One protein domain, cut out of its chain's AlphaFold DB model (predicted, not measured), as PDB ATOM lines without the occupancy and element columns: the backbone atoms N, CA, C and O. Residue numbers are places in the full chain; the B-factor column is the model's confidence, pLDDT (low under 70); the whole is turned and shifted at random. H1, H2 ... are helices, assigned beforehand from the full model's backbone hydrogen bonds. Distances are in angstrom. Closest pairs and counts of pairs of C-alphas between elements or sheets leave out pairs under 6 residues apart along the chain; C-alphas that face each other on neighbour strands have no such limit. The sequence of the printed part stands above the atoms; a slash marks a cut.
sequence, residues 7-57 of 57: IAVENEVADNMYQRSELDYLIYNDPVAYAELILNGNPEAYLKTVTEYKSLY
ATOM      1  N   ILE A   7     253.083 263.424 302.159       85.56
ATOM      2  CA  ILE A   7     252.669 264.808 301.897       85.56
ATOM      3  C   ILE A   7     252.535 265.040 300.391       85.56
ATOM      4  O   ILE A   7     251.593 265.697 299.946       85.56
ATOM      5  N   ALA A   8     253.464 264.511 299.592       87.62
ATOM      6  CA  ALA A   8     253.368 264.583 298.137       87.62
ATOM      7  C   ALA A   8     252.120 263.849 297.619       87.62
ATOM      8  O   ALA A   8     251.367 264.426 296.838       87.62
ATOM      9  N   VAL A   9     251.868 262.631 298.114       85.94
ATOM     10  CA  VAL A   9     250.688 261.834 297.735       85.94
ATOM     11  C   VAL A   9     249.392 262.539 298.135       85.94
ATOM     12  O   VAL A   9     248.487 262.668 297.321       85.94
ATOM     13  N   GLU A  10     249.298 263.045 299.365       87.44
ATOM     14  CA  GLU A  10     248.112 263.751 299.857       87.44
ATOM     15  C   GLU A  10     247.798 265.015 299.050       87.44
ATOM     16  O   GLU A  10     246.635 265.270 298.748       87.44
ATOM     17  N   ASN A  11     248.816 265.794 298.676       89.69
ATOM     18  CA  ASN A  11     248.624 266.989 297.851       89.69
ATOM     19  C   ASN A  11     248.196 266.665 296.413       89.69
ATOM     20  O   ASN A  11     247.595 267.518 295.767       89.69
ATOM     21  N   GLU A  12     248.534 265.482 295.901       90.50
ATOM     22  CA  GLU A  12     248.134 265.045 294.562       90.50
ATOM     23  C   GLU A  12     246.663 264.617 294.520       90.50
ATOM     24  O   GLU A  12     245.972 264.898 293.547       90.50
ATOM     25  N   VAL A  13     246.175 263.971 295.584       90.94
ATOM     26  CA  VAL A  13     244.853 263.320 295.592       90.94
ATOM     27  C   VAL A  13     243.760 264.116 296.304       90.94
ATOM     28  O   VAL A  13     242.577 263.841 296.102       90.94
ATOM     29  N   ALA A  14     244.125 265.067 297.168       92.69
ATOM     30  CA  ALA A  14     243.171 265.878 297.916       92.69
ATOM     31  C   ALA A  14     243.074 267.304 297.350       92.69
ATOM     32  O   ALA A  14     243.934 268.153 297.578       92.69
ATOM     33  N   ASP A  15     241.953 267.593 296.695       90.06
ATOM     34  CA  ASP A  15     241.666 268.862 296.022       90.06
ATOM     35  C   ASP A  15     241.182 269.971 296.970       90.06
ATOM     36  O   ASP A  15     241.156 271.152 296.613       90.06
ATOM     37  N   ASN A  16     240.724 269.620 298.176       89.88
ATOM     38  CA  ASN A  16     240.164 270.584 299.122       89.88
ATOM     39  C   ASN A  16     240.419 270.224 300.595       89.88
ATOM     40  O   ASN A  16     240.855 269.126 300.941       89.88
ATOM     41  N   MET A  17     240.123 271.177 301.490       90.44
ATOM     42  CA  MET A  17     240.384 271.023 302.927       90.44
ATOM     43  C   MET A  17     239.598 269.875 303.575       90.44
ATOM     44  O   MET A  17     240.075 269.296 304.546       90.44
ATOM     45  N   TYR A  18     238.414 269.535 303.058       88.56
ATOM     46  CA  TYR A  18     237.587 268.469 303.622       88.56
ATOM     47  C   TYR A  18     238.163 267.096 303.298       88.56
ATOM     48  O   TYR A  18     238.194 266.229 304.164       88.56
ATOM     49  N   GLN A  19     238.663 266.919 302.075       92.19
ATOM     50  CA  GLN A  19     239.348 265.699 301.663       92.19
ATOM     51  C   GLN A  19     240.642 265.485 302.455       92.19
ATOM     52  O   GLN A  19     240.866 264.391 302.966       92.19
ATOM     53  N   ARG A  20     241.448 266.541 302.651       93.00
ATOM     54  CA  ARG A  20     242.634 266.469 303.527       93.00
ATOM     55  C   ARG A  20     242.260 266.100 304.958       93.00
ATOM     56  O   ARG A  20     242.856 265.194 305.525       93.00
ATOM     57  N   SER A  21     241.211 266.722 305.496       92.31
ATOM     58  CA  SER A  21     240.721 266.401 306.837       92.31
ATOM     59  C   SER A  21     240.246 264.950 306.980       92.31
ATOM     60  O   SER A  21     240.262 264.433 308.095       92.31
ATOM     61  N   GLU A  22     239.807 264.297 305.901       94.56
ATOM     62  CA  GLU A  22     239.449 262.877 305.933       94.56
ATOM     63  C   GLU A  22     240.690 261.989 306.058       94.56
ATOM     64  O   GLU A  22     240.714 261.068 306.872       94.56
ATOM     65  N   LEU A  23     241.748 262.297 305.302       93.88
ATOM     66  CA  LEU A  23     243.018 261.581 305.417       93.88
ATOM     67  C   LEU A  23     243.643 261.793 306.800       93.88
ATOM     68  O   LEU A  23     244.023 260.817 307.446       93.88
ATOM     69  N   ASP A  24     243.634 263.033 307.303       93.38
ATOM     70  CA  ASP A  24     244.077 263.359 308.664       93.38
ATOM     71  C   ASP A  24     243.293 262.557 309.713       93.38
ATOM     72  O   ASP A  24     243.869 262.021 310.662       93.38
ATOM     73  N   TYR A  25     241.972 262.425 309.542       94.50
ATOM     74  CA  TYR A  25     241.145 261.624 310.441       94.50
ATOM     75  C   TYR A  25     241.600 260.163 310.469       94.50
ATOM     76  O   TYR A  25     241.747 259.607 311.561       94.50
ATOM     77  N   LEU A  26     241.868 259.553 309.312       94.94
ATOM     78  CA  LEU A  26     242.360 258.177 309.250       94.94
ATOM     79  C   LEU A  26     243.724 258.037 309.934       94.94
ATOM     80  O   LEU A  26     243.897 257.116 310.723       94.94
ATOM     81  N   ILE A  27     244.659 258.972 309.745       94.06
ATOM     82  CA  ILE A  27     245.972 258.930 310.416       94.06
ATOM     83  C   ILE A  27     245.822 258.823 311.942       94.06
ATOM     84  O   ILE A  27     246.545 258.058 312.585       94.06
ATOM     85  N   TYR A  28     244.885 259.569 312.533       95.44
ATOM     86  CA  TYR A  28     244.700 259.590 313.987       95.44
ATOM     87  C   TYR A  28     243.788 258.487 314.530       95.44
ATOM     88  O   TYR A  28     243.988 258.052 315.665       95.44
ATOM     89  N   ASN A  29     242.781 258.058 313.766       96.38
ATOM     90  CA  ASN A  29     241.724 257.169 314.261       96.38
ATOM     91  C   ASN A  29     241.843 255.737 313.729       96.38
ATOM     92  O   ASN A  29     241.481 254.803 314.442       96.38
ATOM     93  N   ASP A  30     242.364 255.556 312.516       97.19
ATOM     94  CA  ASP A  30     242.590 254.249 311.895       97.19
ATOM     95  C   ASP A  30     243.842 254.270 310.989       97.19
ATOM     96  O   ASP A  30     243.755 254.268 309.754       97.19
ATOM     97  N   PRO A  31     245.046 254.321 311.593       94.69
ATOM     98  CA  PRO A  31     246.294 254.440 310.844       94.69
ATOM     99  C   PRO A  31     246.575 253.228 309.945       94.69
ATOM    100  O   PRO A  31     247.343 253.344 308.989       94.69
ATOM    101  N   VAL A  32     245.965 252.069 310.227       95.31
ATOM    102  CA  VAL A  32     246.079 250.881 309.371       95.31
ATOM    103  C   VAL A  32     245.289 251.098 308.086       95.31
ATOM    104  O   VAL A  32     245.854 250.919 307.010       95.31
ATOM    105  N   ALA A  33     244.038 251.560 308.181       95.25
ATOM    106  CA  ALA A  33     243.240 251.891 307.004       95.25
ATOM    107  C   ALA A  33     243.894 252.993 306.157       95.25
ATOM    108  O   ALA A  33     243.931 252.879 304.932       95.25
ATOM    109  N   TYR A  34     244.472 254.021 306.793       94.94
ATOM    110  CA  TYR A  34     245.265 255.030 306.082       94.94
ATOM    111  C   TYR A  34     246.430 254.393 305.309       94.94
ATOM    112  O   TYR A  34     246.582 254.618 304.109       94.94
ATOM    113  N   ALA A  35     247.246 253.566 305.972       92.81
ATOM    114  CA  ALA A  35     248.402 252.939 305.336       92.81
ATOM    115  C   ALA A  35     247.992 252.008 304.184       92.81
ATOM    116  O   ALA A  35     248.613 252.035 303.125       92.81
ATOM    117  N   GLU A  36     246.936 251.212 304.347       94.50
ATOM    118  CA  GLU A  36     246.417 250.370 303.267       94.50
ATOM    119  C   GLU A  36     245.908 251.201 302.088       94.50
ATOM    120  O   GLU A  36     246.213 250.871 300.939       94.50
ATOM    121  N   LEU A  37     245.197 252.299 302.359       93.75
ATOM    122  CA  LEU A  37     244.686 253.200 301.331       93.75
ATOM    123  C   LEU A  37     245.818 253.819 300.502       93.75
ATOM    124  O   LEU A  37     245.741 253.806 299.276       93.75
ATOM    125  N   ILE A  38     246.865 254.322 301.161       90.94
ATOM    126  CA  ILE A  38     247.992 254.996 300.501       90.94
ATOM    127  C   ILE A  38     248.919 254.008 299.779       90.94
ATOM    128  O   ILE A  38     249.462 254.338 298.728       90.94
ATOM    129  N   LEU A  39     249.115 252.798 300.316       90.31
ATOM    130  CA  LEU A  39     250.076 251.834 299.761       90.31
ATOM    131  C   LEU A  39     249.479 250.895 298.713       90.31
ATOM    132  O   LEU A  39     250.190 250.483 297.798       90.31
ATOM    133  N   ASN A  40     248.208 250.519 298.864       90.19
ATOM    134  CA  ASN A  40     247.576 249.461 298.069       90.19
ATOM    135  C   ASN A  40     246.189 249.844 297.527       90.19
ATOM    136  O   ASN A  40     245.615 249.091 296.738       90.19
ATOM    137  N   GLY A  41     245.622 250.960 297.984       91.50
ATOM    138  CA  GLY A  41     244.270 251.392 297.654       91.50
ATOM    139  C   GLY A  41     244.207 252.424 296.530       91.50
ATOM    140  O   GLY A  41     245.131 252.596 295.738       91.50
ATOM    141  N   ASN A  42     243.064 253.112 296.463       93.56
ATOM    142  CA  ASN A  42     242.841 254.240 295.565       93.56
ATOM    143  C   ASN A  42     242.313 255.444 296.374       93.56
ATOM    144  O   ASN A  42     241.100 255.535 296.610       93.56
ATOM    145  N   PRO A  43     243.206 256.342 296.826       93.12
ATOM    146  CA  PRO A  43     242.830 257.502 297.627       93.12
ATOM    147  C   PRO A  43     241.884 258.469 296.903       93.12
ATOM    148  O   PRO A  43     240.953 258.961 297.536       93.12
ATOM    149  N   GLU A  44     242.021 258.679 295.590       93.75
ATOM    150  CA  GLU A  44     241.100 259.539 294.823       93.75
ATOM    151  C   GLU A  44     239.657 259.011 294.860       93.75
ATOM    152  O   GLU A  44     238.708 259.751 295.141       93.75
ATOM    153  N   ALA A  45     239.473 257.709 294.615       94.19
ATOM    154  CA  ALA A  45     238.153 257.082 294.622       94.19
ATOM    155  C   ALA A  45     237.510 257.117 296.018       94.19
ATOM    156  O   ALA A  45     236.308 257.378 296.149       94.19
ATOM    157  N   TYR A  46     238.312 256.892 297.061       94.69
ATOM    158  CA  TYR A  46     237.874 257.011 298.449       94.69
ATOM    159  C   TYR A  46     237.414 258.439 298.769       94.69
ATOM    160  O   TYR A  46     236.275 258.640 299.196       94.69
ATOM    161  N   LEU A  47     238.252 259.439 298.483       93.88
ATOM    162  CA  LEU A  47     237.960 260.845 298.763       93.88
ATOM    163  C   LEU A  47     236.731 261.353 298.011       93.88
ATOM    164  O   LEU A  47     235.929 262.103 298.578       93.88
ATOM    165  N   LYS A  48     236.540 260.922 296.761       91.62
ATOM    166  CA  LYS A  48     235.338 261.240 295.987       91.62
ATOM    167  C   LYS A  48     234.083 260.661 296.641       91.62
ATOM    168  O   LYS A  48     233.123 261.395 296.860       91.62
ATOM    169  N   THR A  49     234.127 259.387 297.028       91.38
ATOM    170  CA  THR A  49     233.000 258.695 297.676       91.38
ATOM    171  C   THR A  49     232.616 259.361 298.999       91.38
ATOM    172  O   THR A  49     231.438 259.607 299.252       91.38
ATOM    173  N   VAL A  50     233.601 259.702 299.836       87.12
ATOM    174  CA  VAL A  50     233.353 260.368 301.125       87.12
ATOM    175  C   VAL A  50     232.789 261.777 300.936       87.12
ATOM    176  O   VAL A  50     231.871 262.175 301.654       87.12
ATOM    177  N   THR A  51     233.315 262.537 299.973       85.38
ATOM    178  CA  THR A  51     232.849 263.905 299.698       85.38
ATOM    179  C   THR A  51     231.414 263.904 299.174       85.38
ATOM    180  O   THR A  51     230.590 264.703 299.626       85.38
ATOM    181  N   GLU A  52     231.090 262.984 298.262       82.44
ATOM    182  CA  GLU A  52     229.727 262.788 297.763       82.44
ATOM    183  C   GLU A  52     228.785 262.388 298.899       82.44
ATOM    184  O   GLU A  52     227.741 263.012 299.061       82.44
ATOM    185  N   TYR A  53     229.181 261.430 299.744       76.88
ATOM    186  CA  TYR A  53     228.398 261.036 300.914       76.88
ATOM    187  C   TYR A  53     228.124 262.224 301.844       76.88
ATOM    188  O   TYR A  53     226.972 262.472 302.177       76.88
ATOM    189  N   LYS A  54     229.146 263.003 302.221       77.75
ATOM    190  CA  LYS A  54     228.988 264.170 303.109       77.75
ATOM    191  C   LYS A  54     228.139 265.288 302.503       77.75
ATOM    192  O   LYS A  54     227.487 265.994 303.252       77.75
ATOM    193  N   SER A  55     228.125 265.437 301.180       73.44
ATOM    194  CA  SER A  55     227.306 266.452 300.497       73.44
ATOM    195  C   SER A  55     225.808 266.119 300.491       73.44
ATOM    196  O   SER A  55     224.992 266.972 300.146       73.44
ATOM    197  N   LEU A  56     225.441 264.880 300.832       72.88
ATOM    198  CA  LEU A  56     224.052 264.422 300.913       72.88
ATOM    199  C   LEU A  56     223.406 264.666 302.291       72.88
ATOM    200  O   LEU A  56     222.207 264.413 302.430       72.88
ATOM    201  N   TYR A  57     224.169 265.141 303.281       56.81
ATOM    202  CA  TYR A  57     223.721 265.436 304.651       56.81
ATOM    203  C   TYR A  57     223.918 266.914 304.993       56.81
ATOM    204  O   TYR A  57     223.151 267.403 305.853       56.81
TER     205      TYR A  57
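Overview. This is residues 7 to 57 of the 57 residues of an uncharacterized protein of Agathobacter rectalis (strain ATCC 33656 / DSM 3377 / JCM 17463 / KCTC 5835 / VPI 0990) (UniProt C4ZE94). Four short helices are packed into a small cluster in which they cross at large angles instead of running side by side. H4 crosses residues 18 to 22 of H2 nearly at a right angle, H3 packs on residues 23 to 27 of H2, and H1 is near both H2 and the first residues of H4. The far part of H4, with the last residue Tyr 57, runs away from H1 and H3 and makes one end of the longest axis. The printed part has 51 residues, with named helices H1, H2, H3 and H4 in that order along the chain and no named strand; the class is all helix. The whole is compact, with a radius of gyration of the C-alphas of 10.4 A and spans of 28 by 22 by 17 A.

Arrangement. H2, residues 17 to 29, touches H4, residues 43 to 55. Their closest C-alphas, those of Gln 19 and Leu 47, are 5.8 A apart, and their lines are only just about perpendicular, at 72 degrees. H4 touches H2 with residues 47 to 51 alone, and H2 touches H4 with residues 18 to 22 alone. H2 also touches H3, residues 31 to 40, with its residues 23 to 27 alone; the closest C-alphas, those of Leu 26 and Tyr 34, are 5.3 A apart, at a steep tilt of 62 degrees, opposite ways. H1, residues 7 to 13, only just touches H4, with 3 pairs of C-alphas within 8 A. The closest are those of Val 13 and Glu 44, 5.4 A apart, at a steep tilt of 62 degrees, the same way; H4 uses residues 43 to 47 alone here. H1 and H2 are close but not clearly touching, with the C-alphas of Glu 10 and Arg 20 closest at 7.1 A. H3 and H4 are also close but not clearly touching, with those of Leu 37 and Pro 43 closest at 6.0 A. The helix packing is mostly crossed: none of the three touching pairs has a shallow tilt. In H1, H2, H3 and H4 every O i to N i+4 pair is within hydrogen-bond range.

Along the chain. H2 runs 17.9 A from C-alpha 17 at (240.384, 271.023, 302.927) to C-alpha 29. H4 measures 18.1 A and ends with C-alpha 55 at (227.306, 266.452, 300.497). H3 measures 13.8 A. H1 begins at C-alpha 7 at (252.669, 264.808, 301.897) and measures 10.2 A.

Size, cuts and confidence. The two C-alphas farthest apart, those of Ala 8 and Tyr 57, are 30.4 A apart. The printed part has no cut and ends at the chain's last residue, 57. The links from H1 to H2, H2 to H3 and H3 to H4 are tight. The mean pLDDT of the printed part is 89.9, and residue 57 alone is under 70.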